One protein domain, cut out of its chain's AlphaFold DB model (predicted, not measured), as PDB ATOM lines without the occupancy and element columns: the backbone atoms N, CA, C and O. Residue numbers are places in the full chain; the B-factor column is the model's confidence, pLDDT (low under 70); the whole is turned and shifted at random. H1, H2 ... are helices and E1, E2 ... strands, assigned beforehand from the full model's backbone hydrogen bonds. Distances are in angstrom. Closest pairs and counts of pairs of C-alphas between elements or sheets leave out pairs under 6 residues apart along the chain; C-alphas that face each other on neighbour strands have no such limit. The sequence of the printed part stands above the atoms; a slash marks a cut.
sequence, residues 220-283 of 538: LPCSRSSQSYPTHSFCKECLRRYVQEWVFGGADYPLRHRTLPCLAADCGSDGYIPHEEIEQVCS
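What this domain is: This is residues 220 to 283 of the 538 residues of the protein "Hypothetical protein" of Amphora coffeiformis (UniProt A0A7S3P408). This domain has little regular structure: one helix, H1, follows the short strand E1 directly in the chain, with a sharp turn between them, and long loops with a second, short helix, H2, make up the rest. The loop around Gln 227 makes one end of the long axis, and the last turn of H1 with residues 249 to 252 makes the other. The printed part has 64 residues, with E1, H1 and H2 in that order, mostly helix, though the named elements hold only 21 residues. It is compact, with a radius of gyration of the C-alphas of 11.4 A, yet elongated, spanning 35 by 22 by 18 A.

How they stand to each other: H1, residues 236 to 248, only just touches H2, residues 275 to 279, with 3 pairs of C-alphas within 8 A and with its residues 239 to 243 alone; the closest C-alphas, of Leu 239 and Ile 278, are 7.1 A apart. E1, residues 233 to 235, and H1 meet only through their tight link. E1 and H2 are apart. E1 pairs with no named strand, but residues 220 to 221 pair antiparallel with its residues 233 to 234. In H1 and H2 every O i to N i+4 pair is within hydrogen-bond range.

Where its parts are: H1 measures 18.1 A, from C-alpha 236 at (262.785, 202.752, 230.253) to C-alpha 248 at (262.160, 212.307, 214.855). E1 measures 7.1 A and H2 6.1 A, ending at C-alpha 279 at (272.161, 206.134, 226.887).

The domain as a whole: The C-alphas farthest apart, of Gln 227 and Gly 250, are 35.6 A apart. The printed part has no cut, and the link from H1 to H2 is long, with 26 residues. Residues 247 to 252 stand free. Confidence is under 70 at residues 225 to 230 and 251.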
ATOM      1  N   LEU A 220     264.171 205.257 236.048       88.81
ATOM      2  CA  LEU A 220     265.135 206.273 235.632       88.81
ATOM      3  C   LEU A 220     264.794 207.607 236.317       88.81
ATOM      4  O   LEU A 220     263.681 208.110 236.105       88.81
ATOM      5  N   PRO A 221     265.683 208.169 237.153       87.94
ATOM      6  CA  PRO A 221     265.425 209.403 237.883       87.94
ATOM      7  C   PRO A 221     265.605 210.662 237.017       87.94
ATOM      8  O   PRO A 221     266.391 210.707 236.073       87.94
ATOM      9  N   CYS A 222     264.911 211.736 237.391       88.94
ATOM     10  CA  CYS A 222     265.279 213.094 236.980       88.94
ATOM     11  C   CYS A 222     266.474 213.608 237.805       88.94
ATOM     12  O   CYS A 222     266.645 213.217 238.959       88.94
ATOM     13  N   SER A 223     267.234 214.566 237.260       84.81
ATOM     14  CA  SER A 223     268.330 215.258 237.955       84.81
ATOM     15  C   SER A 223     267.936 215.913 239.289       84.81
ATOM     16  O   SER A 223     268.782 216.111 240.160       84.81
ATOM     17  N   ARG A 224     266.651 216.237 239.487       75.44
ATOM     18  CA  ARG A 224     266.124 216.799 240.740       75.44
ATOM     19  C   ARG A 224     265.675 215.695 241.701       75.44
ATOM     20  O   ARG A 224     264.490 215.392 241.807       75.44
ATOM     21  N   SER A 225     266.625 215.156 242.461       65.25
ATOM     22  CA  SER A 225     266.398 214.214 243.570       65.25
ATOM     23  C   SER A 225     266.527 214.872 244.959       65.25
ATOM     24  O   SER A 225     267.061 214.296 245.905       65.25
ATOM     25  N   SER A 226     266.039 216.109 245.107       58.66
ATOM     26  CA  SER A 226     266.111 216.852 246.374       58.66
ATOM     27  C   SER A 226     265.170 216.290 247.442       58.66
ATOM     28  O   SER A 226     263.989 216.074 247.181       58.66
ATOM     29  N   GLN A 227     265.665 216.187 248.677       55.84
ATOM     30  CA  GLN A 227     265.024 215.554 249.843       55.84
ATOM     31  C   GLN A 227     263.656 216.130 250.280       55.84
ATOM     32  O   GLN A 227     263.007 215.568 251.160       55.84
ATOM     33  N   SER A 228     263.218 217.242 249.681       56.34
ATOM     34  CA  SER A 228     261.973 217.967 249.968       56.34
ATOM     35  C   SER A 228     260.855 217.786 248.928       56.34
ATOM     36  O   SER A 228     259.741 218.247 249.171       56.34
ATOM     37  N   TYR A 229     261.109 217.114 247.798       56.41
ATOM     38  CA  TYR A 229     260.142 216.931 246.703       56.41
ATOM     39  C   TYR A 229     260.115 215.471 246.214       56.41
ATOM     40  O   TYR A 229     261.098 214.751 246.397       56.41
ATOM     41  N   PRO A 230     259.002 214.987 245.624       64.12
ATOM     42  CA  PRO A 230     258.946 213.632 245.080       64.12
ATOM     43  C   PRO A 230     259.991 213.461 243.972       64.12
ATOM     44  O   PRO A 230     260.042 214.240 243.027       64.12
ATOM     45  N   THR A 231     260.823 212.425 244.074       73.88
ATOM     46  CA  THR A 231     261.804 212.085 243.040       73.88
ATOM     47  C   THR A 231     261.078 211.657 241.770       73.88
ATOM     48  O   THR A 231     260.400 210.626 241.764       73.88
ATOM     49  N   HIS A 232     261.211 212.428 240.693       85.44
ATOM     50  CA  HIS A 232     260.575 212.084 239.422       85.44
ATOM     51  C   HIS A 232     261.235 210.839 238.836       85.44
ATOM     52  O   HIS A 232     262.461 210.722 238.843       85.44
ATOM     53  N   SER A 233     260.425 209.876 238.400       88.06
ATOM     54  CA  SER A 233     260.890 208.555 237.976       88.06
ATOM     55  C   SER A 233     260.066 208.033 236.806       88.06
ATOM     56  O   SER A 233     258.831 208.047 236.830       88.06
ATOM     57  N   PHE A 234     260.768 207.556 235.781       91.38
ATOM     58  CA  PHE A 234     260.188 207.120 234.515       91.38
ATOM     59  C   PHE A 234     260.640 205.702 234.179       91.38
ATOM     60  O   PHE A 234     261.734 205.281 234.553       91.38
ATOM     61  N   CYS A 235     259.807 204.947 233.466       92.19
ATOM     62  CA  CYS A 235     260.206 203.635 232.973       92.19
ATOM     63  C   CYS A 235     261.051 203.780 231.699       92.19
ATOM     64  O   CYS A 235     260.901 204.743 230.937       92.19
ATOM     65  N   LYS A 236     261.900 202.779 231.431       92.88
ATOM     66  CA  LYS A 236     262.785 202.752 230.253       92.88
ATOM     67  C   LYS A 236     262.041 202.928 228.920       92.88
ATOM     68  O   LYS A 236     262.587 203.492 227.979       92.88
ATOM     69  N   GLU A 237     260.787 202.480 228.850       92.94
ATOM     70  CA  GLU A 237     259.926 202.625 227.671       92.94
ATOM     71  C   GLU A 237     259.476 204.074 227.438       92.94
ATOM     72  O   GLU A 237     259.579 204.571 226.317       92.94
ATOM     73  N   CYS A 238     259.029 204.774 228.487       93.88
ATOM     74  CA  CYS A 238     258.589 206.168 228.376       93.88
ATOM     75  C   CYS A 238     259.747 207.091 227.993       93.88
ATOM     76  O   CYS A 238     259.579 207.922 227.102       93.88
ATOM     77  N   LEU A 239     260.933 206.913 228.594       93.56
ATOM     78  CA  LEU A 239     262.091 207.724 228.211       93.56
ATOM     79  C   LEU A 239     262.520 207.449 226.764       93.56
ATOM     80  O   LEU A 239     262.790 208.394 226.028       93.56
ATOM     81  N   ARG A 240     262.525 206.186 226.313       94.38
ATOM     82  CA  ARG A 240     262.885 205.862 224.923       94.38
ATOM     83  C   ARG A 240     261.941 206.511 223.915       94.38
ATOM     84  O   ARG A 240     262.422 207.070 222.934       94.38
ATOM     85  N   ARG A 241     260.626 206.463 224.153       93.19
ATOM     86  CA  ARG A 241     259.637 207.115 223.276       93.19
ATOM     87  C   ARG A 241     259.818 208.624 223.256       93.19
ATOM     88  O   ARG A 241     259.872 209.193 222.179       93.19
ATOM     89  N   TYR A 242     260.030 209.244 224.414       93.12
ATOM     90  CA  TYR A 242     260.307 210.677 224.512       93.12
ATOM     91  C   TYR A 242     261.567 211.095 223.733       93.12
ATOM     92  O   TYR A 242     261.551 212.096 223.019       93.12
ATOM     93  N   VAL A 243     262.640 210.298 223.790       93.69
ATOM     94  CA  VAL A 243     263.859 210.537 222.997       93.69
ATOM     95  C   VAL A 243     263.594 210.333 221.501       93.69
ATOM     96  O   VAL A 243     264.029 211.149 220.694       93.69
ATOM     97  N   GLN A 244     262.845 209.297 221.106       93.75
ATOM     98  CA  GLN A 244     262.448 209.076 219.708       93.75
ATOM     99  C   GLN A 244     261.577 210.219 219.167       93.75
ATOM    100  O   GLN A 244     261.830 210.717 218.074       93.75
ATOM    101  N   GLU A 245     260.583 210.671 219.929       92.12
ATOM    102  CA  GLU A 245     259.731 211.813 219.587       92.12
ATOM    103  C   GLU A 245     260.540 213.107 219.486       92.12
ATOM    104  O   GLU A 245     260.304 213.903 218.580       92.12
ATOM    105  N   TRP A 246     261.546 213.307 220.340       91.62
ATOM    106  CA  TRP A 246     262.426 214.465 220.221       91.62
ATOM    107  C   TRP A 246     263.357 214.393 219.004       91.62
ATOM    108  O   TRP A 246     263.523 215.393 218.309       91.62
ATOM    109  N   VAL A 247     263.944 213.230 218.704       91.44
ATOM    110  CA  VAL A 247     264.836 213.057 217.541       91.44
ATOM    111  C   VAL A 247     264.057 213.144 216.220       91.44
ATOM    112  O   VAL A 247     264.490 213.850 215.310       91.44
ATOM    113  N   PHE A 248     262.898 212.484 216.116       90.19
ATOM    114  CA  PHE A 248     262.160 212.307 214.855       90.19
ATOM    115  C   PHE A 248     260.894 213.161 214.704       90.19
ATOM    116  O   PHE A 248     260.468 213.420 213.581       90.19
ATOM    117  N   GLY A 249     260.262 213.579 215.802       82.06
ATOM    118  CA  GLY A 249     258.925 214.192 215.806       82.06
ATOM    119  C   GLY A 249     258.880 215.685 215.472       82.06
ATOM    120  O   GLY A 249     257.828 216.300 215.614       82.06
ATOM    121  N   GLY A 250     260.000 216.291 215.065       71.88
ATOM    122  CA  GLY A 250     260.076 217.710 214.680       71.88
ATOM    123  C   GLY A 250     259.914 218.718 215.828       71.88
ATOM    124  O   GLY A 250     259.895 219.919 215.581       71.88
ATOM    125  N   ALA A 251     259.807 218.254 217.076       66.25
ATOM    126  CA  ALA A 251     259.704 219.113 218.248       66.25
ATOM    127  C   ALA A 251     261.087 219.641 218.675       66.25
ATOM    128  O   ALA A 251     261.876 218.921 219.289       66.25
ATOM    129  N   ASP A 252     261.355 220.914 218.392       74.12
ATOM    130  CA  ASP A 252     262.580 221.614 218.796       74.12
ATOM    131  C   ASP A 252     262.310 222.514 220.013       74.12
ATOM    132  O   ASP A 252     262.171 223.732 219.909       74.12
ATOM    133  N   TYR A 253     262.214 221.904 221.199       78.81
ATOM    134  CA  TYR A 253     262.174 222.635 222.470       78.81
ATOM    135  C   TYR A 253     263.593 222.908 223.016       78.81
ATOM    136  O   TYR A 253     264.517 222.131 222.758       78.81
ATOM    137  N   PRO A 254     263.802 223.992 223.793       79.81
ATOM    138  CA  PRO A 254     265.117 224.335 224.330       79.81
ATOM    139  C   PRO A 254     265.623 223.287 225.328       79.81
ATOM    140  O   PRO A 254     264.962 222.996 226.330       79.81
ATOM    141  N   LEU A 255     266.834 222.782 225.081       85.00
ATOM    142  CA  LEU A 255     267.555 221.863 225.967       85.00
ATOM    143  C   LEU A 255     267.758 222.459 227.375       85.00
ATOM    144  O   LEU A 255     267.748 223.676 227.580       85.00
ATOM    145  N   ARG A 256     267.983 221.585 228.359       82.31
ATOM    146  CA  ARG A 256     268.370 221.930 229.735       82.31
ATOM    147  C   ARG A 256     269.684 221.242 230.061       82.31
ATOM    148  O   ARG A 256     269.784 220.032 229.909       82.31
ATOM    149  N   HIS A 257     270.708 222.002 230.448       82.81
ATOM    150  CA  HIS A 257     272.059 221.464 230.686       82.81
ATOM    151  C   HIS A 257     272.588 220.584 229.529       82.81
ATOM    152  O   HIS A 257     273.246 219.579 229.764       82.81
ATOM    153  N   ARG A 258     272.277 220.957 228.273       85.62
ATOM    154  CA  ARG A 258     272.576 220.185 227.045       85.62
ATOM    155  C   ARG A 258     271.899 218.802 226.956       85.62
ATOM    156  O   ARG A 258     272.272 217.997 226.118       85.62
ATOM    157  N   THR A 259     270.857 218.562 227.752       90.56
ATOM    158  CA  THR A 259     270.026 217.343 227.762       90.56
ATOM    159  C   THR A 259     268.536 217.673 227.613       90.56
ATOM    160  O   THR A 259     268.143 218.844 227.551       90.56
ATOM    161  N   LEU A 260     267.687 216.643 227.556       91.38
ATOM    162  CA  LEU A 260     266.234 216.810 227.515       91.38
ATOM    163  C   LEU A 260     265.679 217.292 228.873       91.38
ATOM    164  O   LEU A 260     266.135 216.828 229.923       91.38
ATOM    165  N   PRO A 261     264.662 218.175 228.885       90.50
ATOM    166  CA  PRO A 261     263.955 218.536 230.106       90.50
ATOM    167  C   PRO A 261     263.179 217.333 230.661       90.50
ATOM    168  O   PRO A 261     262.862 216.383 229.938       90.50
ATOM    169  N   CYS A 262     262.870 217.380 231.956       89.94
ATOM    170  CA  CYS A 262     262.080 216.354 232.634       89.94
ATOM    171  C   CYS A 262     260.694 216.164 231.985       89.94
ATOM    172  O   CYS A 262     260.046 217.139 231.616       89.94
ATOM    173  N   LEU A 263     260.214 214.917 231.911       88.69
ATOM    174  CA  LEU A 263     258.908 214.578 231.327       88.69
ATOM    175  C   LEU A 263     257.721 214.968 232.233       88.69
ATOM    176  O   LEU A 263     256.581 215.001 231.774       88.69
ATOM    177  N   ALA A 264     257.953 215.197 233.528       85.06
ATOM    178  CA  ALA A 264     256.890 215.483 234.489       85.06
ATOM    179  C   ALA A 264     256.525 216.976 234.489       85.06
ATOM    180  O   ALA A 264     257.391 217.836 234.641       85.06
ATOM    181  N   ALA A 265     255.231 217.277 234.352       79.31
ATOM    182  CA  ALA A 265     254.719 218.641 234.190       79.31
ATOM    183  C   ALA A 265     254.859 219.533 235.441       79.31
ATOM    184  O   ALA A 265     254.826 220.755 235.331       79.31
ATOM    185  N   ASP A 266     255.014 218.936 236.624       80.00
ATOM    186  CA  ASP A 266     255.315 219.604 237.894       80.00
ATOM    187  C   ASP A 266     256.826 219.750 238.152       80.00
ATOM    188  O   ASP A 266     257.238 220.313 239.171       80.00
ATOM    189  N   CYS A 267     257.681 219.299 237.227       81.06
ATOM    190  CA  CYS A 267     259.108 219.561 237.320       81.06
ATOM    191  C   CYS A 267     259.387 221.020 236.941       81.06
ATOM    192  O   CYS A 267     259.159 221.439 235.807       81.06
ATOM    193  N   GLY A 268     259.897 221.797 237.902       73.81
ATOM    194  CA  GLY A 268     260.312 223.181 237.665       73.81
ATOM    195  C   GLY A 268     261.366 223.302 236.557       73.81
ATOM    196  O   GLY A 268     262.011 222.320 236.191       73.81
ATOM    197  N   SER A 269     261.573 224.530 236.070       72.69
ATOM    198  CA  SER A 269     262.358 224.887 234.870       72.69
ATOM    199  C   SER A 269     263.718 224.209 234.703       72.69
ATOM    200  O   SER A 269     264.186 224.086 233.573       72.69
ATOM    201  N   ASP A 270     264.341 223.794 235.799       78.31
ATOM    202  CA  ASP A 270     265.724 223.315 235.877       78.31
ATOM    203  C   ASP A 270     265.810 221.775 235.933       78.31
ATOM    204  O   ASP A 270     266.893 221.212 236.051       78.31
ATOM    205  N   GLY A 271     264.672 221.072 235.886       86.25
ATOM    206  CA  GLY A 271     264.624 219.613 235.845       86.25
ATOM    207  C   GLY A 271     264.995 219.055 234.473       86.25
ATOM    208  O   GLY A 271     264.386 219.411 233.464       86.25
ATOM    209  N   TYR A 272     265.957 218.135 234.437       90.56
ATOM    210  CA  TYR A 272     266.440 217.497 233.211       90.56
ATOM    211  C   TYR A 272     266.659 215.991 233.399       90.56
ATOM    212  O   TYR A 272     266.680 215.490 234.528       90.56
ATOM    213  N   ILE A 273     266.778 215.257 232.294       92.06
ATOM    214  CA  ILE A 273     267.142 213.837 232.307       92.06
ATOM    215  C   ILE A 273     268.648 213.718 232.017       92.06
ATOM    216  O   ILE A 273     269.086 214.244 230.994       92.06
ATOM    217  N   PRO A 274     269.451 213.061 232.876       91.06
ATOM    218  CA  PRO A 274     270.882 212.881 232.632       91.06
ATOM    219  C   PRO A 274     271.173 212.097 231.341       91.06
ATOM    220  O   PRO A 274     270.376 211.254 230.915       91.06
ATOM    221  N   HIS A 275     272.332 212.345 230.725       90.06
ATOM    222  CA  HIS A 275     272.749 211.650 229.502       90.06
ATOM    223  C   HIS A 275     272.882 210.136 229.719       90.06
ATOM    224  O   HIS A 275     272.500 209.362 228.847       90.06
ATOM    225  N   GLU A 276     273.346 209.732 230.897       91.19
ATOM    226  CA  GLU A 276     273.575 208.353 231.326       91.19
ATOM    227  C   GLU A 276     272.269 207.539 231.383       91.19
ATOM    228  O   GLU A 276     272.255 206.338 231.112       91.19
ATOM    229  N   GLU A 277     271.146 208.187 231.709       92.75
ATOM    230  CA  GLU A 277     269.824 207.545 231.733       92.75
ATOM    231  C   GLU A 277     269.225 207.426 230.322       92.75
ATOM    232  O   GLU A 277     268.484 206.485 230.034       92.75
ATOM    233  N   ILE A 278     269.574 208.352 229.421       93.31
ATOM    234  CA  ILE A 278     269.176 208.313 228.006       93.31
ATOM    235  C   ILE A 278     269.978 207.238 227.256       93.31
ATOM    236  O   ILE A 278     269.397 206.435 226.526       93.31
ATOM    237  N   GLU A 279     271.291 207.157 227.480       93.50
ATOM    238  CA  GLU A 279     272.161 206.134 226.887       93.50
ATOM    239  C   GLU A 279     271.688 204.716 227.249       93.50
ATOM    240  O   GLU A 279     271.570 203.855 226.380       93.50
ATOM    241  N   GLN A 280     271.282 204.497 228.505       90.06
ATOM    242  CA  GLN A 280     270.720 203.227 228.984       90.06
ATOM    243  C   GLN A 280     269.422 202.765 228.299       90.06
ATOM    244  O   GLN A 280     269.049 201.594 228.449       90.06
ATOM    245  N   VAL A 281     268.676 203.652 227.628       93.44
ATOM    246  CA  VAL A 281     267.419 203.290 226.943       93.44
ATOM    247  C   VAL A 281     267.523 203.293 225.428       93.44
ATOM    248  O   VAL A 281     266.707 202.635 224.771       93.44
ATOM    249  N   CYS A 282     268.490 204.019 224.875       92.50
ATOM    250  CA  CYS A 282     268.688 204.144 223.442       92.50
ATOM    251  C   CYS A 282     269.348 202.897 222.842       92.50
ATOM    252  O   CYS A 282     270.200 202.250 223.443       92.50
ATOM    253  N   SER A 283     268.969 202.567 221.607       92.44
ATOM    254  CA  SER A 283     269.799 201.706 220.765       92.44
ATOM    255  C   SER A 283     270.964 202.529 220.190       92.44
ATOM    256  O   SER A 283     270.807 203.744 220.041       92.44
TER     257      SER A 283